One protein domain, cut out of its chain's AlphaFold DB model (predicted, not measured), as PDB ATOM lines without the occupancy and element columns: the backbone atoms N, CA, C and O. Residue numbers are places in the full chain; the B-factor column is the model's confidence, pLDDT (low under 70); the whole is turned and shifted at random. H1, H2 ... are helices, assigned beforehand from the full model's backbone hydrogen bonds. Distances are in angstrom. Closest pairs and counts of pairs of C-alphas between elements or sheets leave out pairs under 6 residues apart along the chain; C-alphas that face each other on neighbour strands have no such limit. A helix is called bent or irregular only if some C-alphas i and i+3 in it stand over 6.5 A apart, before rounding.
ATOM      1  N   LYS A   2     214.735 195.699 231.563       54.47
ATOM      2  CA  LYS A   2     213.682 195.078 232.408       54.47
ATOM      3  C   LYS A   2     212.225 195.417 232.028       54.47
ATOM      4  O   LYS A   2     211.365 194.561 232.160       54.47
ATOM      5  N   ILE A   3     211.959 196.637 231.554       62.22
ATOM      6  CA  ILE A   3     210.600 197.103 231.221       62.22
ATOM      7  C   ILE A   3     210.116 196.549 229.867       62.22
ATOM      8  O   ILE A   3     208.952 196.199 229.734       62.22
ATOM      9  N   LYS A   4     211.012 196.403 228.877       64.06
ATOM     10  CA  LYS A   4     210.639 196.004 227.506       64.06
ATOM     11  C   LYS A   4     210.140 194.556 227.425       64.06
ATOM     12  O   LYS A   4     209.155 194.296 226.751       64.06
ATOM     13  N   GLY A   5     210.793 193.637 228.139       69.00
ATOM     14  CA  GLY A   5     210.397 192.227 228.161       69.00
ATOM     15  C   GLY A   5     209.057 191.985 228.852       69.00
ATOM     16  O   GLY A   5     208.245 191.212 228.362       69.00
ATOM     17  N   LEU A   6     208.789 192.719 229.937       78.81
ATOM     18  CA  LEU A   6     207.506 192.637 230.631       78.81
ATOM     19  C   LEU A   6     206.364 193.162 229.750       78.81
ATOM     20  O   LEU A   6     205.300 192.561 229.709       78.81
ATOM     21  N   ILE A   7     206.598 194.252 229.010       86.94
ATOM     22  CA  ILE A   7     205.626 194.780 228.041       86.94
ATOM     23  C   ILE A   7     205.298 193.725 226.980       86.94
ATOM     24  O   ILE A   7     204.128 193.541 226.668       86.94
ATOM     25  N   LEU A   8     206.298 193.004 226.466       88.00
ATOM     26  CA  LEU A   8     206.079 191.971 225.452       88.00
ATOM     27  C   LEU A   8     205.185 190.834 225.970       88.00
ATOM     28  O   LEU A   8     204.234 190.462 225.288       88.00
ATOM     29  N   SER A   9     205.422 190.352 227.194       91.31
ATOM     30  CA  SER A   9     204.539 189.376 227.847       91.31
ATOM     31  C   SER A   9     203.104 189.896 227.969       91.31
ATOM     32  O   SER A   9     202.168 189.192 227.605       91.31
ATOM     33  N   ARG A  10     202.912 191.152 228.400       92.25
ATOM     34  CA  ARG A  10     201.568 191.750 228.528       92.25
ATOM     35  C   ARG A  10     200.863 191.942 227.192       92.25
ATOM     36  O   ARG A  10     199.647 191.799 227.133       92.25
ATOM     37  N   ILE A  11     201.605 192.240 226.128       93.88
ATOM     38  CA  ILE A  11     201.048 192.321 224.773       93.88
ATOM     39  C   ILE A  11     200.537 190.945 224.335       93.88
ATOM     40  O   ILE A  11     199.407 190.849 223.864       93.88
ATOM     41  N   LEU A  12     201.325 189.883 224.523       94.69
ATOM     42  CA  LEU A  12     200.908 188.521 224.177       94.69
ATOM     43  C   LEU A  12     199.679 188.073 224.982       94.69
ATOM     44  O   LEU A  12     198.729 187.556 224.404       94.69
ATOM     45  N   GLU A  13     199.644 188.347 226.287       95.31
ATOM     46  CA  GLU A  13     198.471 188.087 227.135       95.31
ATOM     47  C   GLU A  13     197.222 188.834 226.645       95.31
ATOM     48  O   GLU A  13     196.137 188.258 226.578       95.31
ATOM     49  N   ALA A  14     197.367 190.105 226.258       95.81
ATOM     50  CA  ALA A  14     196.267 190.891 225.705       95.81
ATOM     51  C   ALA A  14     195.773 190.331 224.361       95.81
ATOM     52  O   ALA A  14     194.568 190.316 224.115       95.81
ATOM     53  N   ILE A  15     196.680 189.828 223.513       95.56
ATOM     54  CA  ILE A  15     196.327 189.147 222.259       95.56
ATOM     55  C   ILE A  15     195.554 187.859 222.553       95.56
ATOM     56  O   ILE A  15     194.493 187.653 221.968       95.56
ATOM     57  N   ILE A  16     196.025 187.026 223.487       95.56
ATOM     58  CA  ILE A  16     195.323 185.801 223.902       95.56
ATOM     59  C   ILE A  16     193.911 186.134 224.400       95.56
ATOM     60  O   ILE A  16     192.942 185.492 223.996       95.56
ATOM     61  N   PHE A  17     193.780 187.164 225.237       96.56
ATOM     62  CA  PHE A  17     192.483 187.620 225.731       96.56
ATOM     63  C   PHE A  17     191.559 188.067 224.587       96.56
ATOM     64  O   PHE A  17     190.404 187.646 224.527       96.56
ATOM     65  N   ALA A  18     192.067 188.871 223.649       96.31
ATOM     66  CA  ALA A  18     191.302 189.333 222.493       96.31
ATOM     67  C   ALA A  18     190.840 188.169 221.600       96.31
ATOM     68  O   ALA A  18     189.677 188.138 221.194       96.31
ATOM     69  N   ILE A  19     191.710 187.184 221.349       95.19
ATOM     70  CA  ILE A  19     191.370 185.953 220.623       95.19
ATOM     71  C   ILE A  19     190.283 185.169 221.369       95.19
ATOM     72  O   ILE A  19     189.332 184.697 220.744       95.19
ATOM     73  N   GLY A  20     190.381 185.058 222.696       95.56
ATOM     74  CA  GLY A  20     189.387 184.382 223.528       95.56
ATOM     75  C   GLY A  20     187.997 185.009 223.407       95.56
ATOM     76  O   GLY A  20     187.023 184.291 223.177       95.56
ATOM     77  N   ILE A  21     187.909 186.342 223.479       96.50
ATOM     78  CA  ILE A  21     186.657 187.100 223.303       96.50
ATOM     79  C   ILE A  21     186.124 186.978 221.872       96.50
ATOM     80  O   ILE A  21     184.934 186.734 221.671       96.50
ATOM     81  N   PHE A  22     186.995 187.095 220.869       95.06
ATOM     82  CA  PHE A  22     186.612 186.922 219.468       95.06
ATOM     83  C   PHE A  22     186.080 185.509 219.185       95.06
ATOM     84  O   PHE A  22     185.107 185.348 218.449       95.06
ATOM     85  N   SER A  23     186.657 184.491 219.826       93.81
ATOM     86  CA  SER A  23     186.202 183.101 219.726       93.81
ATOM     87  C   SER A  23     184.799 182.917 220.312       93.81
ATOM     88  O   SER A  23     183.988 182.229 219.698       93.81
ATOM     89  N   ILE A  24     184.463 183.591 221.426       94.38
ATOM     90  CA  ILE A  24     183.081 183.621 221.955       94.38
ATOM     91  C   ILE A  24     182.137 184.220 220.918       94.38
ATOM     92  O   ILE A  24     181.104 183.630 220.614       94.38
ATOM     93  N   TYR A  25     182.501 185.372 220.348       95.12
ATOM     94  CA  TYR A  25     181.673 186.054 219.353       95.12
ATOM     95  C   TYR A  25     181.407 185.186 218.112       95.12
ATOM     96  O   TYR A  25     180.324 185.239 217.535       95.12
ATOM     97  N   LYS A  26     182.376 184.356 217.715       93.31
ATOM     98  CA  LYS A  26     182.249 183.401 216.603       93.31
ATOM     99  C   LYS A  26     181.572 182.076 216.974       93.31
ATOM    100  O   LYS A  26     181.353 181.262 216.084       93.31
ATOM    101  N   GLY A  27     181.238 181.852 218.246       91.81
ATOM    102  CA  GLY A  27     180.656 180.595 218.731       91.81
ATOM    103  C   GLY A  27     181.664 179.450 218.902       91.81
ATOM    104  O   GLY A  27     181.268 178.309 219.124       91.81
ATOM    105  N   TYR A  28     182.968 179.726 218.831       91.50
ATOM    106  CA  TYR A  28     184.036 178.743 219.037       91.50
ATOM    107  C   TYR A  28     184.349 178.584 220.531       91.50
ATOM    108  O   TYR A  28     185.397 179.007 221.022       91.50
ATOM    109  N   PHE A  29     183.417 177.985 221.276       89.56
ATOM    110  CA  PHE A  29     183.503 177.874 222.738       89.56
ATOM    111  C   PHE A  29     184.710 177.065 223.225       89.56
ATOM    112  O   PHE A  29     185.346 177.463 224.200       89.56
ATOM    113  N   ALA A  30     185.066 175.983 222.529       88.31
ATOM    114  CA  ALA A  30     186.215 175.149 222.882       88.31
ATOM    115  C   ALA A  30     187.535 175.946 222.771       88.31
ATOM    116  O   ALA A  30     188.294 176.052 223.736       88.31
ATOM    117  N   GLN A  31     187.731 176.644 221.644       89.56
ATOM    118  CA  GLN A  31     188.880 177.532 221.429       89.56
ATOM    119  C   GLN A  31     188.916 178.683 222.443       89.56
ATOM    120  O   GLN A  31     189.982 179.055 222.935       89.56
ATOM    121  N   SER A  32     187.755 179.248 222.777       93.19
ATOM    122  CA  SER A  32     187.658 180.295 223.791       93.19
ATOM    123  C   SER A  32     188.119 179.798 225.164       93.19
ATOM    124  O   SER A  32     188.930 180.463 225.812       93.19
ATOM    125  N   LEU A  33     187.679 178.604 225.580       91.62
ATOM    126  CA  LEU A  33     188.125 177.995 226.831       91.62
ATOM    127  C   LEU A  33     189.643 177.794 226.838       91.62
ATOM    128  O   LEU A  33     190.292 178.188 227.808       91.62
ATOM    129  N   ALA A  34     190.215 177.254 225.758       91.12
ATOM    130  CA  ALA A  34     191.662 177.077 225.631       91.12
ATOM    131  C   ALA A  34     192.420 178.410 225.800       91.12
ATOM    132  O   ALA A  34     193.421 178.470 226.515       91.12
ATOM    133  N   CYS A  35     191.899 179.506 225.233       94.38
ATOM    134  CA  CYS A  35     192.484 180.839 225.399       94.38
ATOM    135  C   CYS A  35     192.452 181.318 226.855       94.38
ATOM    136  O   CYS A  35     193.451 181.843 227.345       94.38
ATOM    137  N   PHE A  36     191.338 181.141 227.571       95.25
ATOM    138  CA  PHE A  36     191.233 181.585 228.967       95.25
ATOM    139  C   PHE A  36     192.029 180.710 229.938       95.25
ATOM    140  O   PHE A  36     192.621 181.241 230.878       95.25
ATOM    141  N   VAL A  37     192.104 179.399 229.697       93.19
ATOM    142  CA  VAL A  37     192.989 178.497 230.449       93.19
ATOM    143  C   VAL A  37     194.448 178.880 230.209       93.19
ATOM    144  O   VAL A  37     195.202 179.056 231.164       93.19
ATOM    145  N   GLY A  38     194.841 179.101 228.952       93.31
ATOM    146  CA  GLY A  38     196.184 179.558 228.618       93.31
ATOM    147  C   GLY A  38     196.521 180.917 229.235       93.31
ATOM    148  O   GLY A  38     197.586 181.069 229.829       93.31
ATOM    149  N   LEU A  39     195.598 181.883 229.196       95.00
ATOM    150  CA  LEU A  39     195.764 183.181 229.857       95.00
ATOM    151  C   LEU A  39     195.928 183.035 231.375       95.00
ATOM    152  O   LEU A  39     196.744 183.717 231.991       95.00
ATOM    153  N   PHE A  40     195.171 182.135 232.001       94.44
ATOM    154  CA  PHE A  40     195.333 181.844 233.421       94.44
ATOM    155  C   PHE A  40     196.732 181.286 233.724       94.44
ATOM    156  O   PHE A  40     197.398 181.777 234.641       94.44
ATOM    157  N   LEU A  41     197.207 180.323 232.927       91.75
ATOM    158  CA  LEU A  41     198.554 179.758 233.050       91.75
ATOM    159  C   LEU A  41     199.641 180.818 232.832       91.75
ATOM    160  O   LEU A  41     200.601 180.881 233.600       91.75
ATOM    161  N   SER A  42     199.478 181.701 231.846       92.38
ATOM    162  CA  SER A  42     200.443 182.763 231.553       92.38
ATOM    163  C   SER A  42     200.496 183.830 232.654       92.38
ATOM    164  O   SER A  42     201.557 184.390 232.922       92.38
ATOM    165  N   LEU A  43     199.383 184.060 233.362       91.44
ATOM    166  CA  LEU A  43     199.303 184.977 234.501       91.44
ATOM    167  C   LEU A  43     199.824 184.377 235.820       91.44
ATOM    168  O   LEU A  43     200.050 185.133 236.775       91.44
ATOM    169  N   MET A  44     200.077 183.062 235.892       87.31
ATOM    170  CA  MET A  44     200.574 182.386 237.101       87.31
ATOM    171  C   MET A  44     201.812 183.050 237.722       87.31
ATOM    172  O   MET A  44     201.777 183.316 238.927       87.31
ATOM    173  N   PRO A  45     202.871 183.420 236.970       84.06
ATOM    174  CA  PRO A  45     204.023 184.138 237.524       84.06
ATOM    175  C   PRO A  45     203.639 185.428 238.266       84.06
ATOM    176  O   PRO A  45     204.203 185.752 239.312       84.06
ATOM    177  N   THR A  46     202.637 186.149 237.758       83.69
ATOM    178  CA  THR A  46     202.141 187.404 238.346       83.69
ATOM    179  C   THR A  46     201.388 187.145 239.648       83.69
ATOM    180  O   THR A  46     201.591 187.845 240.645       83.69
ATOM    181  N   ILE A  47     200.547 186.110 239.653       82.19
ATOM    182  CA  ILE A  47     199.771 185.683 240.822       82.19
ATOM    183  C   ILE A  47     200.716 185.187 241.926       82.19
ATOM    184  O   ILE A  47     200.608 185.612 243.080       82.19
ATOM    185  N   ILE A  48     201.704 184.366 241.561       79.12
ATOM    186  CA  ILE A  48     202.752 183.870 242.459       79.12
ATOM    187  C   ILE A  48     203.549 185.035 243.049       79.12
ATOM    188  O   ILE A  48     203.761 185.077 244.260       79.12
ATOM    189  N   LYS A  49     203.934 186.028 242.239       78.31
ATOM    190  CA  LYS A  49     204.649 187.217 242.724       78.31
ATOM    191  C   LYS A  49     203.861 187.975 243.791       78.31
ATOM    192  O   LYS A  49     204.456 188.441 244.763       78.31
ATOM    193  N   ARG A  50     202.537 188.088 243.642       73.19
ATOM    194  CA  ARG A  50     201.672 188.755 244.628       73.19
ATOM    195  C   ARG A  50     201.637 187.997 245.956       73.19
ATOM    196  O   ARG A  50     201.738 188.622 247.009       73.19
ATOM    197  N   ASN A  51     201.519 186.672 245.898       71.25
ATOM    198  CA  ASN A  51     201.266 185.847 247.080       71.25
ATOM    199  C   ASN A  51     202.559 185.380 247.779       71.25
ATOM    200  O   ASN A  51     202.641 185.433 249.003       71.25
ATOM    201  N   LEU A  52     203.583 184.969 247.023       65.62
ATOM    202  CA  LEU A  52     204.851 184.434 247.543       65.62
ATOM    203  C   LEU A  52     205.984 185.473 247.593       65.62
ATOM    204  O   LEU A  52     207.050 185.183 248.125       65.62
ATOM    205  N   LYS A  53     205.788 186.686 247.051       61.75
ATOM    206  CA  LYS A  53     206.818 187.747 246.938       61.75
ATOM    207  C   LYS A  53     208.089 187.326 246.181       61.75
ATOM    208  O   LYS A  53     209.102 188.020 246.244       61.75
ATOM    209  N   ILE A  54     208.026 186.228 245.429       67.88
ATOM    210  CA  ILE A  54     209.093 185.763 244.542       67.88
ATOM    211  C   ILE A  54     208.875 186.411 243.174       67.88
ATOM    212  O   ILE A  54     207.825 186.240 242.561       67.88
ATOM    213  N   SER A  55     209.853 187.176 242.689       66.50
ATOM    214  CA  SER A  55     209.813 187.746 241.340       66.50
ATOM    215  C   SER A  55     210.660 186.912 240.386       66.50
ATOM    216  O   SER A  55     211.881 186.870 240.531       66.50
ATOM    217  N   LEU A  56     210.020 186.304 239.390       69.00
ATOM    218  CA  LEU A  56     210.720 185.670 238.276       69.00
ATOM    219  C   LEU A  56     211.377 186.742 237.384       69.00
ATOM    220  O   LEU A  56     210.813 187.831 237.214       69.00
ATOM    221  N   PRO A  57     212.567 186.485 236.816       81.19
ATOM    222  CA  PRO A  57     213.130 187.364 235.800       81.19
ATOM    223  C   PRO A  57     212.203 187.425 234.579       81.19
ATOM    224  O   PRO A  57     211.614 186.419 234.194       81.19
ATOM    225  N   TRP A  58     212.120 188.594 233.937       83.12
ATOM    226  CA  TRP A  58     211.195 188.848 232.820       83.12
ATOM    227  C   TRP A  58     211.309 187.831 231.673       83.12
ATOM    228  O   TRP A  58     210.320 187.556 231.007       83.12
ATOM    229  N   LEU A  59     212.501 187.269 231.446       86.19
ATOM    230  CA  LEU A  59     212.727 186.265 230.406       86.19
ATOM    231  C   LEU A  59     211.918 184.989 230.675       86.19
ATOM    232  O   LEU A  59     211.342 184.444 229.748       86.19
ATOM    233  N   PHE A  60     211.824 184.547 231.932       86.12
ATOM    234  CA  PHE A  60     211.038 183.366 232.304       86.12
ATOM    235  C   PHE A  60     209.545 183.617 232.085       86.12
ATOM    236  O   PHE A  60     208.857 182.777 231.518       86.12
ATOM    237  N   GLU A  61     209.060 184.796 232.478       88.12
ATOM    238  CA  GLU A  61     207.675 185.213 232.237       88.12
ATOM    239  C   GLU A  61     207.362 185.249 230.735       88.12
ATOM    240  O   GLU A  61     206.356 184.699 230.302       88.12
ATOM    241  N   PHE A  62     208.250 185.833 229.929       91.00
ATOM    242  CA  PHE A  62     208.116 185.845 228.475       91.00
ATOM    243  C   PHE A  62     208.109 184.438 227.873       91.00
ATOM    244  O   PHE A  62     207.224 184.140 227.083       91.00
ATOM    245  N   LEU A  63     209.044 183.566 228.256       92.44
ATOM    246  CA  LEU A  63     209.130 182.201 227.731       92.44
ATOM    247  C   LEU A  63     207.876 181.373 228.054       92.44
ATOM    248  O   LEU A  63     207.415 180.626 227.195       92.44
ATOM    249  N   ILE A  64     207.289 181.538 229.245       91.81
ATOM    250  CA  ILE A  64     206.019 180.889 229.614       91.81
ATOM    251  C   ILE A  64     204.887 181.390 228.714       91.81
ATOM    252  O   ILE A  64     204.190 180.592 228.091       91.81
ATOM    253  N   VAL A  65     204.720 182.712 228.614       94.19
ATOM    254  CA  VAL A  65     203.647 183.321 227.811       94.19
ATOM    255  C   VAL A  65     203.808 182.964 226.331       94.19
ATOM    256  O   VAL A  65     202.828 182.648 225.663       94.19
ATOM    257  N   PHE A  66     205.040 182.967 225.822       94.56
ATOM    258  CA  PHE A  66     205.367 182.580 224.453       94.56
ATOM    259  C   PHE A  66     205.033 181.108 224.179       94.56
ATOM    260  O   PHE A  66     204.407 180.819 223.166       94.56
ATOM    261  N   SER A  67     205.363 180.204 225.108       94.56
ATOM    262  CA  SER A  67     205.041 178.774 224.989       94.56
ATOM    263  C   SER A  67     203.533 178.543 224.880       94.56
ATOM    264  O   SER A  67     203.068 177.868 223.968       94.56
ATOM    265  N   VAL A  68     202.755 179.182 225.759       94.00
ATOM    266  CA  VAL A  68     201.285 179.126 225.716       94.00
ATOM    267  C   VAL A  68     200.741 179.739 224.420       94.00
ATOM    268  O   VAL A  68     199.795 179.217 223.831       94.00
ATOM    269  N   SER A  69     201.344 180.835 223.954       94.56
ATOM    270  CA  SER A  69     200.912 181.521 222.734       94.56
ATOM    271  C   SER A  69     201.038 180.633 221.496       94.56
ATOM    272  O   SER A  69     200.140 180.674 220.663       94.56
ATOM    273  N   LEU A  70     202.088 179.807 221.386       94.81
ATOM    274  CA  LEU A  70     202.278 178.902 220.243       94.81
ATOM    275  C   LEU A  70     201.085 177.947 220.062       94.81
ATOM    276  O   LEU A  70     200.488 177.922 218.991       94.81
ATOM    277  N   HIS A  71     200.658 177.243 221.110       92.69
ATOM    278  CA  HIS A  71     199.512 176.328 220.998       92.69
ATOM    279  C   HIS A  71     198.185 177.071 220.760       92.69
ATOM    280  O   HIS A  71     197.356 176.640 219.957       92.69
ATOM    281  N   ILE A  72     197.991 178.244 221.379       93.00
ATOM    282  CA  ILE A  72     196.787 179.059 221.139       93.00
ATOM    283  C   ILE A  72     196.721 179.537 219.687       93.00
ATOM    284  O   ILE A  72     195.651 179.495 219.083       93.00
ATOM    285  N   TRP A  73     197.840 179.988 219.117       92.50
ATOM    286  CA  TRP A  73     197.915 180.406 217.718       92.50
ATOM    287  C   TRP A  73     197.690 179.240 216.759       92.50
ATOM    288  O   TRP A  73     197.013 179.431 215.749       92.50
ATOM    289  N   GLY A  74     198.183 178.046 217.105       90.19
ATOM    290  CA  GLY A  74     197.876 176.786 216.428       90.19
ATOM    291  C   GLY A  74     196.396 176.651 216.088       90.19
ATOM    292  O   GLY A  74     196.032 176.570 214.912       90.19
ATOM    293  N   GLY A  75     195.542 176.706 217.114       86.69
ATOM    294  CA  GLY A  75     194.094 176.575 216.953       86.69
ATOM    295  C   GLY A  75     193.425 177.845 216.424       86.69
ATOM    296  O   GLY A  75     192.693 177.810 215.438       86.69
ATOM    297  N   ALA A  76     193.702 178.997 217.039       87.50
ATOM    298  CA  ALA A  76     192.970 180.235 216.767       87.50
ATOM    299  C   ALA A  76     193.251 180.853 215.393       87.50
ATOM    300  O   ALA A  76     192.382 181.523 214.835       87.50
ATOM    301  N   LEU A  77     194.467 180.675 214.870       87.75
ATOM    302  CA  LEU A  77     194.883 181.196 213.566       87.75
ATOM    303  C   LEU A  77     194.938 180.092 212.498       87.75
ATOM    304  O   LEU A  77     195.321 180.365 211.362       87.75
ATOM    305  N   GLY A  78     194.578 178.853 212.852       87.38
ATOM    306  CA  GLY A  78     194.624 177.703 211.948       87.38
ATOM    307  C   GLY A  78     196.041 177.277 211.550       87.38
ATOM    308  O   GLY A  78     196.214 176.653 210.503       87.38
ATOM    309  N   LEU A  79     197.066 177.604 212.348       90.81
ATOM    310  CA  LEU A  79     198.466 177.288 212.028       90.81
ATOM    311  C   LEU A  79     198.768 175.788 212.064       90.81
ATOM    312  O   LEU A  79     199.729 175.366 211.431       90.81
ATOM    313  N   TYR A  80     197.925 174.972 212.701       89.25
ATOM    314  CA  TYR A  80     198.018 173.511 212.613       89.25
ATOM    315  C   TYR A  80     197.847 172.966 211.185       89.25
ATOM    316  O   TYR A  80     198.254 171.843 210.905       89.25
ATOM    317  N   SER A  81     197.314 173.766 210.255       88.44
ATOM    318  CA  SER A  81     197.289 173.417 208.829       88.44
ATOM    319  C   SER A  81     198.665 173.502 208.155       88.44
ATOM    320  O   SER A  81     198.861 172.924 207.084       88.44
ATOM    321  N   LEU A  82     199.626 174.214 208.755       91.44
ATOM    322  CA  LEU A  82     200.979 174.327 208.224       91.44
ATOM    323  C   LEU A  82     201.766 173.040 208.517       91.44
ATOM    324  O   LEU A  82     201.762 172.566 209.658       91.44
ATOM    325  N   PRO A  83     202.508 172.498 207.532       88.38
ATOM    326  CA  PRO A  83     203.329 171.315 207.747       88.38
ATOM    327  C   PRO A  83     204.299 171.508 208.916       88.38
ATOM    328  O   PRO A  83     204.976 172.532 209.005       88.38
ATOM    329  N   PHE A  84     204.380 170.506 209.792       90.62
ATOM    330  CA  PHE A  84     205.276 170.457 210.955       90.62
ATOM    331  C   PHE A  84     205.065 171.525 212.037       90.62
ATOM    332  O   PHE A  84     205.797 171.490 213.023       90.62
ATOM    333  N   TYR A  85     204.093 172.436 211.912       94.38
ATOM    334  CA  TYR A  85     203.878 173.490 212.914       94.38
ATOM    335  C   TYR A  85     203.667 172.917 214.313       94.38
ATOM    336  O   TYR A  85     204.288 173.358 215.274       94.38
ATOM    337  N   ASP A  86     202.828 171.894 214.391       92.56
ATOM    338  CA  ASP A  86     202.514 171.175 215.614       92.56
ATOM    339  C   ASP A  86     203.780 170.599 216.274       92.56
ATOM    340  O   ASP A  86     204.125 170.924 217.407       92.56
ATOM    341  N   LYS A  87     204.599 169.898 215.484       95.31
ATOM    342  CA  LYS A  87     205.828 169.225 215.945       95.31
ATOM    343  C   LYS A  87     206.868 170.257 216.369       95.31
ATOM    344  O   LYS A  87     207.625 170.053 217.314       95.31
ATOM    345  N   PHE A  88     206.896 171.387 215.669       96.25
ATOM    346  CA  PHE A  88     207.716 172.533 216.018       96.25
ATOM    347  C   PHE A  88     207.268 173.172 217.339       96.25
ATOM    348  O   PHE A  88     208.121 173.485 218.169       96.25
ATOM    349  N   ALA A  89     205.961 173.348 217.556       95.75
ATOM    350  CA  ALA A  89     205.425 173.875 218.806       95.75
ATOM    351  C   ALA A  89     205.791 172.957 219.980       95.75
ATOM    352  O   ALA A  89     206.417 173.437 220.925       95.75
ATOM    353  N   HIS A  90     205.537 171.650 219.858       96.50
ATOM    354  CA  HIS A  90     205.936 170.639 220.843       96.50
ATOM    355  C   HIS A  90     207.434 170.702 221.158       96.50
ATOM    356  O   HIS A  90     207.829 170.903 222.306       96.50
ATOM    357  N   PHE A  91     208.290 170.683 220.131       98.12
ATOM    358  CA  PHE A  91     209.738 170.765 220.319       98.12
ATOM    359  C   PHE A  91     210.176 172.038 221.067       98.12
ATOM    360  O   PHE A  91     210.963 171.970 222.015       98.12
ATOM    361  N   ILE A  92     209.692 173.217 220.655       97.69
ATOM    362  CA  ILE A  92     210.089 174.497 221.263       97.69
ATOM    363  C   ILE A  92     209.582 174.607 222.701       97.69
ATOM    364  O   ILE A  92     210.337 175.018 223.588       97.69
ATOM    365  N   VAL A  93     208.327 174.232 222.948       97.12
ATOM    366  CA  VAL A  93     207.720 174.280 224.281       97.12
ATOM    367  C   VAL A  93     208.433 173.311 225.222       97.12
ATOM    368  O   VAL A  93     208.858 173.715 226.308       97.12
ATOM    369  N   SER A  94     208.695 172.081 224.784       97.88
ATOM    370  CA  SER A  94     209.432 171.087 225.567       97.88
ATOM    371  C   SER A  94     210.886 171.479 225.822       97.88
ATOM    372  O   SER A  94     211.413 171.223 226.910       97.88
ATOM    373  N   ALA A  95     211.536 172.194 224.898       97.88
ATOM    374  CA  ALA A  95     212.873 172.740 225.128       97.88
ATOM    375  C   ALA A  95     212.869 173.812 226.235       97.88
ATOM    376  O   ALA A  95     213.741 173.818 227.110       97.88
ATOM    377  N   ILE A  96     211.865 174.695 226.245       96.62
ATOM    378  CA  ILE A  96     211.693 175.720 227.287       96.62
ATOM    379  C   ILE A  96     211.396 175.070 228.647       96.62
ATOM    380  O   ILE A  96     212.008 175.434 229.655       96.62
ATOM    381  N   ILE A  97     210.505 174.078 228.681       96.19
ATOM    382  CA  ILE A  97     210.148 173.339 229.901       96.19
ATOM    383  C   ILE A  97     211.365 172.592 230.458       96.19
ATOM    384  O   ILE A  97     211.662 172.688 231.650       96.19
ATOM    385  N   SER A  98     212.131 171.928 229.593       97.44
ATOM    386  CA  SER A  98     213.384 171.260 229.958       97.44
ATOM    387  C   SER A  98     214.427 172.238 230.497       97.44
ATOM    388  O   SER A  98     215.138 171.927 231.455       97.44
ATOM    389  N   PHE A  99     214.501 173.451 229.941       94.56
ATOM    390  CA  PHE A  99     215.387 174.496 230.451       94.56
ATOM    391  C   PHE A  99     214.973 174.949 231.858       94.56
ATOM    392  O   PHE A  99     215.827 175.129 232.729       94.56
ATOM    393  N   PHE A 100     213.673 175.080 232.132       92.69
ATOM    394  CA  PHE A 100     213.196 175.364 233.487       92.69
ATOM    395  C   PHE A 100     213.492 174.219 234.458       92.69
ATOM    396  O   PHE A 100     213.944 174.487 235.574       92.69
ATOM    397  N   ALA A 101     213.322 172.965 234.035       94.00
ATOM    398  CA  ALA A 101     213.683 171.797 234.836       94.00
ATOM    399  C   ALA A 101     215.179 171.794 235.190       94.00
ATOM    400  O   ALA A 101     215.534 171.659 236.361       94.00
ATOM    401  N   LEU A 102     216.051 172.048 234.205       92.62
ATOM    402  CA  LEU A 102     217.493 172.216 234.403       92.62
ATOM    403  C   LEU A 102     217.796 173.305 235.442       92.62
ATOM    404  O   LEU A 102     218.608 173.088 236.339       92.62
ATOM    405  N   MET A 103     217.139 174.468 235.353       88.12
ATOM    406  CA  MET A 103     217.336 175.566 236.306       88.12
ATOM    407  C   MET A 103     216.912 175.197 237.721       88.12
ATOM    408  O   MET A 103     217.651 175.474 238.666       88.12
ATOM    409  N   VAL A 104     215.764 174.542 237.885       87.06
ATOM    410  CA  VAL A 104     215.297 174.084 239.198       87.06
ATOM    411  C   VAL A 104     216.269 173.067 239.791       87.06
ATOM    412  O   VAL A 104     216.705 173.241 240.927       87.06
ATOM    413  N   VAL A 105     216.668 172.051 239.023       88.19
ATOM    414  CA  VAL A 105     217.608 171.014 239.475       88.19
ATOM    415  C   VAL A 105     218.970 171.603 239.832       88.19
ATOM    416  O   VAL A 105     219.536 171.260 240.872       88.19
ATOM    417  N   TYR A 106     219.479 172.527 239.017       84.81
ATOM    418  CA  TYR A 106     220.743 173.203 239.285       84.81
ATOM    419  C   TYR A 106     220.684 174.013 240.584       84.81
ATOM    420  O   TYR A 106     221.561 173.884 241.435       84.81
ATOM    421  N   ILE A 107     219.617 174.796 240.783       78.62
ATOM    422  CA  ILE A 107     219.394 175.554 242.021       78.62
ATOM    423  C   ILE A 107     219.306 174.599 243.218       78.62
ATOM    424  O   ILE A 107     219.982 174.817 244.219       78.62
ATOM    425  N   LEU A 108     218.524 173.521 243.130       78.75
ATOM    426  CA  LEU A 108     218.400 172.553 244.224       78.75
ATOM    427  C   LEU A 108     219.744 171.911 244.573       78.75
ATOM    428  O   LEU A 108     220.088 171.860 245.749       78.75
ATOM    429  N   THR A 109     220.523 171.506 243.572       75.00
ATOM    430  CA  THR A 109     221.846 170.888 243.766       75.00
ATOM    431  C   THR A 109     222.838 171.839 244.443       75.00
ATOM    432  O   THR A 109     223.703 171.417 245.204       75.00
ATOM    433  N   VAL A 110     222.714 173.144 244.194       71.12
ATOM    434  CA  VAL A 110     223.608 174.164 244.760       71.12
ATOM    435  C   VAL A 110     223.175 174.591 246.166       71.12
ATOM    436  O   VAL A 110     224.017 174.793 247.041       71.12
ATOM    437  N   PHE A 111     221.872 174.781 246.388       66.88
ATOM    438  CA  PHE A 111     221.347 175.352 247.635       66.88
ATOM    439  C   PHE A 111     220.940 174.312 248.671       66.88
ATOM    440  O   PHE A 111     220.848 174.654 249.851       66.88
ATOM    441  N   SER A 112     220.706 173.065 248.269       66.69
ATOM    442  CA  SER A 112     220.346 171.996 249.191       66.69
ATOM    443  C   SER A 112     221.575 171.148 249.522       66.69
ATOM    444  O   SER A 112     221.972 170.308 248.719       66.69
ATOM    445  N   PRO A 113     222.161 171.276 250.729       55.78
ATOM    446  CA  PRO A 113     223.320 170.472 251.130       55.78
ATOM    447  C   PRO A 113     223.016 168.967 251.233       55.78
ATOM    448  O   PRO A 113     223.928 168.172 251.426       55.78
ATOM    449  N   ARG A 114     221.740 168.570 251.134       62.62
ATOM    450  CA  ARG A 114     221.282 167.175 251.206       62.62
ATOM    451  C   ARG A 114     220.987 166.553 249.839       62.62
ATOM    452  O   ARG A 114     220.786 165.347 249.773       62.62
ATOM    453  N   LEU A 115     220.904 167.355 248.778       66.12
ATOM    454  CA  LEU A 115     220.557 166.903 247.431       66.12
ATOM    455  C   LEU A 115     221.740 167.175 246.511       66.12
ATOM    456  O   LEU A 115     221.922 168.291 246.041       66.12
ATOM    457  N   TYR A 116     222.538 166.141 246.262       72.69
ATOM    458  CA  TYR A 116     223.599 166.177 245.265       72.69
ATOM    459  C   TYR A 116     223.187 165.316 244.075       72.69
ATOM    460  O   TYR A 116     222.926 164.125 244.236       72.69
ATOM    461  N   MET A 117     223.120 165.918 242.889       80.19
ATOM    462  CA  MET A 117     222.873 165.208 241.639       80.19
ATOM    463  C   MET A 117     224.113 165.307 240.761       80.19
ATOM    464  O   MET A 117     224.564 166.401 240.417       80.19
ATOM    465  N   ASP A 118     224.672 164.160 240.386       84.44
ATOM    466  CA  ASP A 118     225.709 164.128 239.367       84.44
ATOM    467  C   ASP A 118     225.111 164.459 237.986       84.44
ATOM    468  O   ASP A 118     223.898 164.453 237.767       84.44
ATOM    469  N   SER A 119     225.979 164.767 237.026       86.25
ATOM    470  CA  SER A 119     225.563 165.185 235.686       86.25
ATOM    471  C   SER A 119     224.678 164.175 234.962       86.25
ATOM    472  O   SER A 119     223.787 164.593 234.231       86.25
ATOM    473  N   LEU A 120     224.917 162.874 235.139       89.56
ATOM    474  CA  LEU A 120     224.121 161.847 234.476       89.56
ATOM    475  C   LEU A 120     222.712 161.809 235.067       89.56
ATOM    476  O   LEU A 120     221.739 161.819 234.316       89.56
ATOM    477  N   THR A 121     222.609 161.865 236.395       90.94
ATOM    478  CA  THR A 121     221.322 161.942 237.097       90.94
ATOM    479  C   THR A 121     220.536 163.195 236.710       90.94
ATOM    480  O   THR A 121     219.337 163.104 236.450       90.94
ATOM    481  N   MET A 122     221.192 164.358 236.595       90.94
ATOM    482  CA  MET A 122     220.535 165.586 236.126       90.94
ATOM    483  C   MET A 122     220.000 165.437 234.698       90.94
ATOM    484  O   MET A 122     218.847 165.779 234.442       90.94
ATOM    485  N   MET A 123     220.811 164.903 233.776       94.69
ATOM    486  CA  MET A 123     220.387 164.690 232.388       94.69
ATOM    487  C   MET A 123     219.191 163.742 232.308       94.69
ATOM    488  O   MET A 123     218.202 164.051 231.647       94.69
ATOM    489  N   PHE A 124     219.260 162.619 233.022       96.25
ATOM    490  CA  PHE A 124     218.187 161.633 233.076       96.25
ATOM    491  C   PHE A 124     216.886 162.230 233.624       96.25
ATOM    492  O   PHE A 124     215.824 162.043 233.029       96.25
ATOM    493  N   PHE A 125     216.971 163.011 234.706       95.44
ATOM    494  CA  PHE A 125     215.816 163.695 235.279       95.44
ATOM    495  C   PHE A 125     215.166 164.661 234.283       95.44
ATOM    496  O   PHE A 125     213.950 164.637 234.131       95.44
ATOM    497  N   ILE A 126     215.953 165.490 233.588       97.06
ATOM    498  CA  ILE A 126     215.427 166.480 232.631       97.06
ATOM    499  C   ILE A 126     214.704 165.788 231.472       97.06
ATOM    500  O   ILE A 126     213.621 166.222 231.089       97.06
ATOM    501  N   ILE A 127     215.269 164.695 230.947       98.00
ATOM    502  CA  ILE A 127     214.672 163.926 229.847       98.00
ATOM    503  C   ILE A 127     213.322 163.334 230.268       98.00
ATOM    504  O   ILE A 127     212.327 163.510 229.566       98.00
ATOM    505  N   ILE A 128     213.269 162.679 231.432       97.69
ATOM    506  CA  ILE A 128     212.021 162.104 231.954       97.69
ATOM    507  C   ILE A 128     211.004 163.196 232.264       97.69
ATOM    508  O   ILE A 128     209.826 163.028 231.969       97.69
ATOM    509  N   PHE A 129     211.445 164.312 232.841       97.44
ATOM    510  CA  PHE A 129     210.567 165.433 233.149       97.44
ATOM    511  C   PHE A 129     209.935 166.014 231.878       97.44
ATOM    512  O   PHE A 129     208.727 166.222 231.859       97.44
ATOM    513  N   SER A 130     210.719 166.211 230.810       97.62
ATOM    514  CA  SER A 130     210.213 166.661 229.502       97.62
ATOM    515  C   SER A 130     209.126 165.722 228.979       97.62
ATOM    516  O   SER A 130     208.008 166.155 228.712       97.62
ATOM    517  N   LEU A 131     209.421 164.418 228.934       97.31
ATOM    518  CA  LEU A 131     208.483 163.409 228.441       97.31
ATOM    519  C   LEU A 131     207.225 163.298 229.314       97.31
ATOM    520  O   LEU A 131     206.131 163.100 228.795       97.31
ATOM    521  N   ALA A 132     207.356 163.440 230.635       98.00
ATOM    522  CA  ALA A 132     206.218 163.406 231.547       98.00
ATOM    523  C   ALA A 132     205.271 164.590 231.312       98.00
ATOM    524  O   ALA A 132     204.056 164.408 231.332       98.00
ATOM    525  N   ILE A 133     205.808 165.790 231.070       96.94
ATOM    526  CA  ILE A 133     204.988 166.963 230.750       96.94
ATOM    527  C   ILE A 133     204.345 166.830 229.363       96.94
ATOM    528  O   ILE A 133     203.156 167.113 229.246       96.94
ATOM    529  N   GLY A 134     205.076 166.333 228.359       96.62
ATOM    530  CA  GLY A 134     204.515 166.009 227.041       96.62
ATOM    531  C   GLY A 134     203.365 165.003 227.128       96.62
ATOM    532  O   GLY A 134     202.271 165.240 226.627       96.62
ATOM    533  N   GLY A 135     203.541 163.927 227.901       97.12
ATOM    534  CA  GLY A 135     202.477 162.956 228.158       97.12
ATOM    535  C   GLY A 135     201.255 163.560 228.860       97.12
ATOM    536  O   GLY A 135     200.124 163.213 228.529       97.12
ATOM    537  N   LEU A 136     201.453 164.486 229.807       96.75
ATOM    538  CA  LEU A 136     200.339 165.218 230.423       96.75
ATOM    539  C   LEU A 136     199.608 166.114 229.418       96.75
ATOM    540  O   LEU A 136     198.392 166.261 229.534       96.75
ATOM    541  N   TRP A 137     200.326 166.692 228.452       95.12
ATOM    542  CA  TRP A 137     199.731 167.482 227.378       95.12
ATOM    543  C   TRP A 137     198.853 166.615 226.466       95.12
ATOM    544  O   TRP A 137     197.672 166.913 226.325       95.12
ATOM    545  N   GLU A 138     199.355 165.474 225.986       95.25
ATOM    546  CA  GLU A 138     198.571 164.521 225.177       95.25
ATOM    547  C   GLU A 138     197.322 164.006 225.908       95.25
ATOM    548  O   GLU A 138     196.250 163.843 225.323       95.25
ATOM    549  N   ILE A 139     197.430 163.762 227.219       94.62
ATOM    550  CA  ILE A 139     196.278 163.381 228.046       94.62
ATOM    551  C   ILE A 139     195.261 164.529 228.111       94.62
ATOM    552  O   ILE A 139     194.054 164.286 228.041       94.62
ATOM    553  N   ALA A 140     195.721 165.774 228.258       91.81
ATOM    554  CA  ALA A 140     194.843 166.937 228.277       91.81
ATOM    555  C   ALA A 140     194.124 167.129 226.932       91.81
ATOM    556  O   ALA A 140     192.922 167.400 226.936       91.81
ATOM    557  N   GLU A 141     194.815 166.921 225.808       90.88
ATOM    558  CA  GLU A 141     194.212 166.945 224.471       90.88
ATOM    559  C   GLU A 141     193.157 165.853 224.305       90.88
ATOM    560  O   GLU A 141     192.037 166.144 223.887       90.88
ATOM    561  N   PHE A 142     193.446 164.624 224.741       92.88
ATOM    562  CA  PHE A 142     192.471 163.534 224.730       92.88
ATOM    563  C   PHE A 142     191.187 163.894 225.498       92.88
ATOM    564  O   PHE A 142     190.071 163.684 225.009       92.88
ATOM    565  N   PHE A 143     191.321 164.443 226.711       91.44
ATOM    566  CA  PHE A 143     190.166 164.862 227.509       91.44
ATOM    567  C   PHE A 143     189.405 166.018 226.860       91.44
ATOM    568  O   PHE A 143     188.172 166.011 226.862       91.44
ATOM    569  N   TYR A 144     190.123 166.991 226.303       89.81
ATOM    570  CA  TYR A 144     189.538 168.120 225.590       89.81
ATOM    571  C   TYR A 144     188.726 167.649 224.376       89.81
ATOM    572  O   TYR A 144     187.556 168.016 224.241       89.81
ATOM    573  N   ASP A 145     189.293 166.753 223.570       91.06
ATOM    574  CA  ASP A 145     188.654 166.176 222.392       91.06
ATOM    575  C   ASP A 145     187.371 165.413 222.756       91.06
ATOM    576  O   ASP A 145     186.300 165.631 222.175       91.06
ATOM    577  N   LYS A 146     187.439 164.564 223.788       91.25
ATOM    578  CA  LYS A 146     186.277 163.809 224.276       91.25
ATOM    579  C   LYS A 146     185.175 164.697 224.837       91.25
ATOM    580  O   LYS A 146     184.006 164.398 224.609       91.25
ATOM    581  N   PHE A 147     185.528 165.753 225.564       90.62
ATOM    582  CA  PHE A 147     184.550 166.625 226.206       90.62
ATOM    583  C   PHE A 147     183.842 167.554 225.210       90.62
ATOM    584  O   PHE A 147     182.634 167.749 225.324       90.62
ATOM    585  N   PHE A 148     184.568 168.119 224.238       87.88
ATOM    586  CA  PHE A 148     184.016 169.128 223.323       87.88
ATOM    587  C   PHE A 148     183.504 168.576 221.993       87.88
ATOM    588  O   PHE A 148     182.539 169.120 221.458       87.88
ATOM    589  N   PHE A 149     184.126 167.525 221.455       88.00
ATOM    590  CA  PHE A 149     183.818 167.022 220.111       88.00
ATOM    591  C   PHE A 149     183.272 165.591 220.122       88.00
ATOM    592  O   PHE A 149     182.488 165.222 219.250       88.00
ATOM    593  N   GLY A 150     183.663 164.771 221.104       85.06
ATOM    594  CA  GLY A 150     183.282 163.355 221.189       85.06
ATOM    595  C   GLY A 150     184.072 162.434 220.245       85.06
ATOM    596  O   GLY A 150     183.957 161.210 220.330       85.06
ATOM    597  N   TYR A 151     184.932 163.004 219.401       82.88
ATOM    598  CA  TYR A 151     185.874 162.335 218.504       82.88
ATOM    599  C   TYR A 151     187.243 163.027 218.586       82.88
ATOM    600  O   TYR A 151     187.349 164.101 219.175       82.88
ATOM    601  N   SER A 152     188.285 162.416 218.018       83.25
ATOM    602  CA  SER A 152     189.638 162.983 218.038       83.25
ATOM    603  C   SER A 152     189.755 164.140 217.044       83.25
ATOM    604  O   SER A 152     189.753 163.924 215.832       83.25
ATOM    605  N   ALA A 153     189.792 165.365 217.563       81.81
ATOM    606  CA  ALA A 153     189.868 166.599 216.787       81.81
ATOM    607  C   ALA A 153     191.298 167.155 216.750       81.81
ATOM    608  O   ALA A 153     191.725 167.648 215.707       81.81
ATOM    609  N   SER A 154     192.025 167.039 217.862       81.56
ATOM    610  CA  SER A 154     193.438 167.405 217.996       81.56
ATOM    611  C   SER A 154     194.337 166.200 217.716       81.56
ATOM    612  O   SER A 154     195.285 166.313 216.947       81.56
ATOM    613  N   GLN A 155     193.972 165.016 218.226       81.25
ATOM    614  CA  GLN A 155     194.742 163.776 218.048       81.25
ATOM    615  C   GLN A 155     194.338 163.028 216.770       81.25
ATOM    616  O   GLN A 155     193.632 162.015 216.802       81.25
ATOM    617  N   ILE A 156     194.761 163.543 215.616       82.69
ATOM    618  CA  ILE A 156     194.286 163.088 214.296       82.69
ATOM    619  C   ILE A 156     194.659 161.619 214.024       82.69
ATOM    620  O   ILE A 156     193.908 160.889 213.371       82.69
ATOM    621  N   SER A 157     195.818 161.167 214.508       88.62
ATOM    622  CA  SER A 157     196.299 159.795 214.323       88.62
ATOM    623  C   SER A 157     197.268 159.370 215.426       88.62
ATOM    624  O   SER A 157     197.796 160.197 216.166       88.62
ATOM    625  N   LEU A 158     197.559 158.067 215.500       90.44
ATOM    626  CA  LEU A 158     198.622 157.558 216.371       90.44
ATOM    627  C   LEU A 158     199.982 158.186 216.024       90.44
ATOM    628  O   LEU A 158     200.737 158.547 216.922       90.44
ATOM    629  N   ASP A 159     200.277 158.344 214.732       92.25
ATOM    630  CA  ASP A 159     201.538 158.926 214.262       92.25
ATOM    631  C   ASP A 159     201.690 160.395 214.674       92.25
ATOM    632  O   ASP A 159     202.809 160.857 214.887       92.25
ATOM    633  N   ASN A 160     200.578 161.125 214.811       90.75
ATOM    634  CA  ASN A 160     200.564 162.497 215.312       90.75
ATOM    635  C   ASN A 160     201.037 162.532 216.767       90.75
ATOM    636  O   ASN A 160     202.137 163.024 217.000       90.75
ATOM    637  N   THR A 161     200.303 161.900 217.685       93.94
ATOM    638  CA  THR A 161     200.660 161.836 219.113       93.94
ATOM    639  C   THR A 161     202.055 161.255 219.349       93.94
ATOM    640  O   THR A 161     202.833 161.772 220.151       93.94
ATOM    641  N   MET A 162     202.428 160.186 218.634       96.44
ATOM    642  CA  MET A 162     203.777 159.629 218.755       96.44
ATOM    643  C   MET A 162     204.841 160.602 218.242       96.44
ATOM    644  O   MET A 162     205.909 160.703 218.844       96.44
ATOM    645  N   GLY A 163     204.565 161.334 217.161       96.19
ATOM    646  CA  GLY A 163     205.444 162.382 216.650       96.19
ATOM    647  C   GLY A 163     205.658 163.522 217.647       96.19
ATOM    648  O   GLY A 163     206.783 164.006 217.772       96.19
ATOM    649  N   ASP A 164     204.617 163.895 218.386       96.19
ATOM    650  CA  ASP A 164     204.656 164.961 219.392       96.19
ATOM    651  C   ASP A 164     205.502 164.543 220.604       96.19
ATOM    652  O   ASP A 164     206.471 165.221 220.954       96.19
ATOM    653  N   LEU A 165     205.291 163.330 221.131       97.62
ATOM    654  CA  LEU A 165     206.128 162.772 222.202       97.62
ATOM    655  C   LEU A 165     207.592 162.551 221.780       97.62
ATOM    656  O   LEU A 165     208.507 162.690 222.596       97.62
ATOM    657  N   ILE A 166     207.845 162.212 220.510       98.12
ATOM    658  CA  ILE A 166     209.210 162.123 219.969       98.12
ATOM    659  C   ILE A 166     209.854 163.514 219.921       98.12
ATOM    660  O   ILE A 166     211.022 163.651 220.300       98.12
ATOM    661  N   ALA A 167     209.120 164.546 219.497       98.00
ATOM    662  CA  ALA A 167     209.607 165.924 219.511       98.00
ATOM    663  C   ALA A 167     209.943 166.385 220.942       98.00
ATOM    664  O   ALA A 167     211.020 166.948 221.168       98.00
ATOM    665  N   ASP A 168     209.091 166.055 221.915       98.12
ATOM    666  CA  ASP A 168     209.288 166.364 223.336       98.12
ATOM    667  C   ASP A 168     210.518 165.665 223.929       98.12
ATOM    668  O   ASP A 168     211.295 166.264 224.688       98.12
ATOM    669  N   LEU A 169     210.734 164.400 223.552       98.25
ATOM    670  CA  LEU A 169     211.902 163.621 223.952       98.25
ATOM    671  C   LEU A 169     213.194 164.213 223.373       98.25
ATOM    672  O   LEU A 169     214.175 164.385 224.100       98.25
ATOM    673  N   LEU A 170     213.206 164.544 222.076       98.44
ATOM    674  CA  LEU A 170     214.372 165.128 221.410       98.44
ATOM    675  C   LEU A 170     214.750 166.481 222.019       98.44
ATOM    676  O   LEU A 170     215.929 166.724 222.286       98.44
ATOM    677  N   ALA A 171     213.761 167.335 222.293       98.25
ATOM    678  CA  ALA A 171     213.971 168.601 222.984       98.25
ATOM    679  C   ALA A 171     214.592 168.392 224.377       98.25
ATOM    680  O   ALA A 171     215.598 169.029 224.711       98.25
ATOM    681  N   GLY A 172     214.052 167.447 225.155       98.19
ATOM    682  CA  GLY A 172     214.577 167.086 226.471       98.19
ATOM    683  C   GLY A 172     216.027 166.601 226.431       98.19
ATOM    684  O   GLY A 172     216.850 167.070 227.216       98.19
ATOM    685  N   ILE A 173     216.374 165.724 225.483       98.38
ATOM    686  CA  ILE A 173     217.743 165.212 225.296       98.38
ATOM    687  C   ILE A 173     218.713 166.346 224.956       98.38
ATOM    688  O   ILE A 173     219.773 166.461 225.578       98.38
ATOM    689  N   ILE A 174     218.354 167.203 223.996       98.25
ATOM    690  CA  ILE A 174     219.195 168.326 223.566       98.25
ATOM    691  C   ILE A 174     219.470 169.249 224.757       98.25
ATOM    692  O   ILE A 174     220.629 169.527 225.075       98.25
ATOM    693  N   ILE A 175     218.429 169.680 225.469       97.81
ATOM    694  CA  ILE A 175     218.588 170.595 226.603       97.81
ATOM    695  C   ILE A 175     219.330 169.939 227.769       97.81
ATOM    696  O   ILE A 175     220.174 170.590 228.386       97.81
ATOM    697  N   ALA A 176     219.091 168.658 228.047       96.94
ATOM    698  CA  ALA A 176     219.820 167.920 229.072       96.94
ATOM    699  C   ALA A 176     221.330 167.896 228.785       96.94
ATOM    700  O   ALA A 176     222.126 168.245 229.662       96.94
ATOM    701  N   ILE A 177     221.730 167.547 227.558       96.44
ATOM    702  CA  ILE A 177     223.141 167.456 227.157       96.44
ATOM    703  C   ILE A 177     223.796 168.839 227.183       96.44
ATOM    704  O   ILE A 177     224.770 169.053 227.911       96.44
ATOM    705  N   PHE A 178     223.262 169.798 226.421       95.62
ATOM    706  CA  PHE A 178     223.873 171.123 226.302       95.62
ATOM    707  C   PHE A 178     223.810 171.902 227.614       95.62
ATOM    708  O   PHE A 178     224.796 172.531 227.997       95.62
ATOM    709  N   GLY A 179     222.701 171.805 228.345       92.25
ATOM    710  CA  GLY A 179     222.532 172.433 229.649       92.25
ATOM    711  C   GLY A 179     223.538 171.926 230.677       92.25
ATOM    712  O   GLY A 179     224.181 172.718 231.366       92.25
ATOM    713  N   THR A 180     223.754 170.612 230.734       89.75
ATOM    714  CA  THR A 180     224.726 170.012 231.658       89.75
ATOM    715  C   THR A 180     226.171 170.339 231.265       89.75
ATOM    716  O   THR A 180     227.003 170.599 232.138       89.75
ATOM    717  N   ILE A 181     226.482 170.398 229.964       90.38
ATOM    718  CA  ILE A 181     227.787 170.869 229.468       90.38
ATOM    719  C   ILE A 181     228.018 172.332 229.863       90.38
ATOM    720  O   ILE A 181     229.084 172.655 230.390       90.38
ATOM    721  N   ALA A 182     227.029 173.205 229.671       87.12
ATOM    722  CA  ALA A 182     227.106 174.615 230.044       87.12
ATOM    723  C   ALA A 182     227.290 174.803 231.565       87.12
ATOM    724  O   ALA A 182     228.106 175.623 231.999       87.12
ATOM    725  N   ILE A 183     226.634 173.978 232.396       85.25
ATOM    726  CA  ILE A 183     226.878 173.931 233.851       85.25
ATOM    727  C   ILE A 183     228.335 173.564 234.150       85.25
ATOM    728  O   ILE A 183     228.991 174.263 234.924       85.25
ATOM    729  N   ARG A 184     228.873 172.513 233.518       82.38
ATOM    730  CA  ARG A 184     230.270 172.078 233.714       82.38
ATOM    731  C   ARG A 184     231.287 173.127 233.266       82.38
ATOM    732  O   ARG A 184     232.308 173.303 233.923       82.38
ATOM    733  N   ARG A 185     231.000 173.850 232.180       83.19
ATOM    734  CA  ARG A 185     231.810 174.984 231.700       83.19
ATOM    735  C   ARG A 185     231.722 176.206 232.613       83.19
ATOM    736  O   ARG A 185     232.551 177.107 232.522       83.19
ATOM    737  N   GLY A 186     230.761 176.219 233.535       76.12
ATOM    738  CA  GLY A 186     230.552 177.316 234.461       76.12
ATOM    739  C   GLY A 186     229.852 178.513 233.828       76.12
ATOM    740  O   GLY A 186     229.953 179.606 234.370       76.12
ATOM    741  N   GLU A 187     229.121 178.328 232.730       78.31
ATOM    742  CA  GLU A 187     228.346 179.401 232.086       78.31
ATOM    743  C   GLU A 187     227.211 179.907 233.000       78.31
ATOM    744  O   GLU A 187     226.787 181.053 232.912       78.31
ATOM    745  N   PHE A 188     226.787 179.085 233.967       70.31
ATOM    746  CA  PHE A 188     225.831 179.459 235.015       70.31
ATOM    747  C   PHE A 188     226.486 180.047 236.281       70.31
ATOM    748  O   PHE A 188     225.783 180.371 237.243       70.31
ATOM    749  N   LYS A 189     227.821 180.224 236.306       63.78
ATOM    750  CA  LYS A 189     228.545 180.740 237.484       63.78
ATOM    751  C   LYS A 189     228.098 182.133 237.896       63.78
ATOM    752  O   LYS A 189     228.140 182.403 239.084       63.78
ATOM    753  N   ASP A 190     227.640 182.996 236.991       58.91
ATOM    754  CA  ASP A 190     227.194 184.352 237.353       58.91
ATOM    755  C   ASP A 190     225.881 184.353 238.151       58.91
ATOM    756  O   ASP A 190     225.716 185.121 239.106       58.91
ATOM    757  N   ILE A 191     224.967 183.437 237.815       57.56
ATOM    758  CA  ILE A 191     223.731 183.193 238.576       57.56
ATOM    759  C   ILE A 191     224.094 182.660 239.966       57.56
ATOM    760  O   ILE A 191     223.553 183.114 240.978       57.56
ATOM    761  N   LEU A 192     225.087 181.769 240.014       54.72
ATOM    762  CA  LEU A 192     225.672 181.267 241.248       54.72
ATOM    763  C   LEU A 192     226.366 182.362 242.059       54.72
ATOM    764  O   LEU A 192     226.222 182.409 243.273       54.72
ATOM    765  N   HIS A 193     227.110 183.252 241.406       54.44
ATOM    766  CA  HIS A 193     227.939 184.263 242.043       54.44
ATOM    767  C   HIS A 193     227.072 185.290 242.758       54.44
ATOM    768  O   HIS A 193     227.398 185.676 243.873       54.44
ATOM    769  N   MET A 194     225.922 185.680 242.195       52.00
ATOM    770  CA  MET A 194     224.962 186.511 242.930       52.00
ATOM    771  C   MET A 194     224.472 185.830 244.210       52.00
ATOM    772  O   MET A 194     224.386 186.475 245.255       52.00
ATOM    773  N   ALA A 195     224.168 184.539 244.149       53.25
ATOM    774  CA  ALA A 195     223.566 183.834 245.269       53.25
ATOM    775  C   ALA A 195     224.598 183.368 246.326       53.25
ATOM    776  O   ALA A 195     224.338 183.481 247.525       53.25
ATOM    777  N   HIS A 196     225.814 182.983 245.919       58.12
ATOM    778  CA  HIS A 196     226.958 182.742 246.808       58.12
ATOM    779  C   HIS A 196     227.503 184.026 247.417       58.12
ATOM    780  O   HIS A 196     227.749 184.050 248.615       58.12
ATOM    781  N   LYS A 197     227.620 185.132 246.671       60.72
ATOM    782  CA  LYS A 197     228.171 186.395 247.200       60.72
ATOM    783  C   LYS A 197     227.450 186.868 248.458       60.72
ATOM    784  O   LYS A 197     228.085 187.430 249.350       60.72
ATOM    785  N   HIS A 198     226.141 186.646 248.557       65.06
ATOM    786  CA  HIS A 198     225.385 186.969 249.765       65.06
ATOM    787  C   HIS A 198     225.633 185.970 250.905       65.06
ATOM    788  O   HIS A 198     225.807 186.399 252.049       65.06
ATOM    789  N   ARG A 199     225.728 184.669 250.603       70.31
ATOM    790  CA  ARG A 199     225.998 183.612 251.589       70.31
ATOM    791  C   ARG A 199     227.439 183.639 252.110       70.31
ATOM    792  O   ARG A 199     227.641 183.645 253.319       70.31
TER     793      ARG A 199
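Overview. This is residues 2 to 199 of the 389 residues of an uncharacterized protein of Thermoplasmatales archaeon (UniProt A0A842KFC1). The longest helix, H5, packs with H4 and H6 as one three-helix group, while H1, H2a and H3 make a second; the groups join where H3 packs on H4, forming one up-and-down bundle in which each helix runs against the one before. The short arm H2b turns away from H2a at a steep tilt of 51 degrees, and the short helix H7, whose centre is the farthest from the mean of the C-alphas at 26.3 A, follows H6 after a tight link. The printed part has 198 residues, with seven named helices, H1 to H7, and no named strand: all helix. It is compact, with a radius of gyration of the C-alphas of 18.5 A and spans of 56 by 38 by 27 A.

Along the chain. H5 is residues 119 to 148, 43.5 A long. H6, residues 158 to 185, is 40.5 A; H4, residues 85 to 111, 38.9 A; H1, residues 2 to 25, 35.7 A, from C-alpha 2 at (213.682, 195.078, 232.408). H3 is residues 58 to 76. H2, residues 29 to 52, was assigned as one helix by its hydrogen bonds but is bent: C-alphas 42 and 45 are 7.1 A apart, with arms H2a, 29 to 42, and H2b, 45 to 52. H7, residues 189 to 199, ends at C-alpha 199 (225.998, 183.612, 251.589).

Arrangement. H5 and H6 form a hairpin; their closest C-alphas, Ile 127 and Gly 172, are 4.6 A apart. H4 touches H6 at Ala 95 and Ala 171, C-alphas 4.8 A apart. H3 touches H4, with residues 85 to 96 of H4 alone, at a shallow tilt of 25 degrees, opposite ways; the C-alphas of Ser 67 and Val 93 are closest, 5.3 A. H1 touches H3, C-alphas of Ser 9 and Phe 62 closest at 5.1 A. H4 and H7 are near each other. Every O i to N i+4 pair is within hydrogen-bond range in H2a, H2b, H4, H5 and H6, against 19 of 20 in H1, 14 of 15 in H3 and 4 of 7 in H7.

Size, cuts and confidence. The C-alphas of Gly 150 and Lys 197 are farthest apart, 56.8 A. The printed part has no cut and no long link. Confidence is under 70 at residues 2 to 5, 52 to 56, 111 to 115 and 189 to 198.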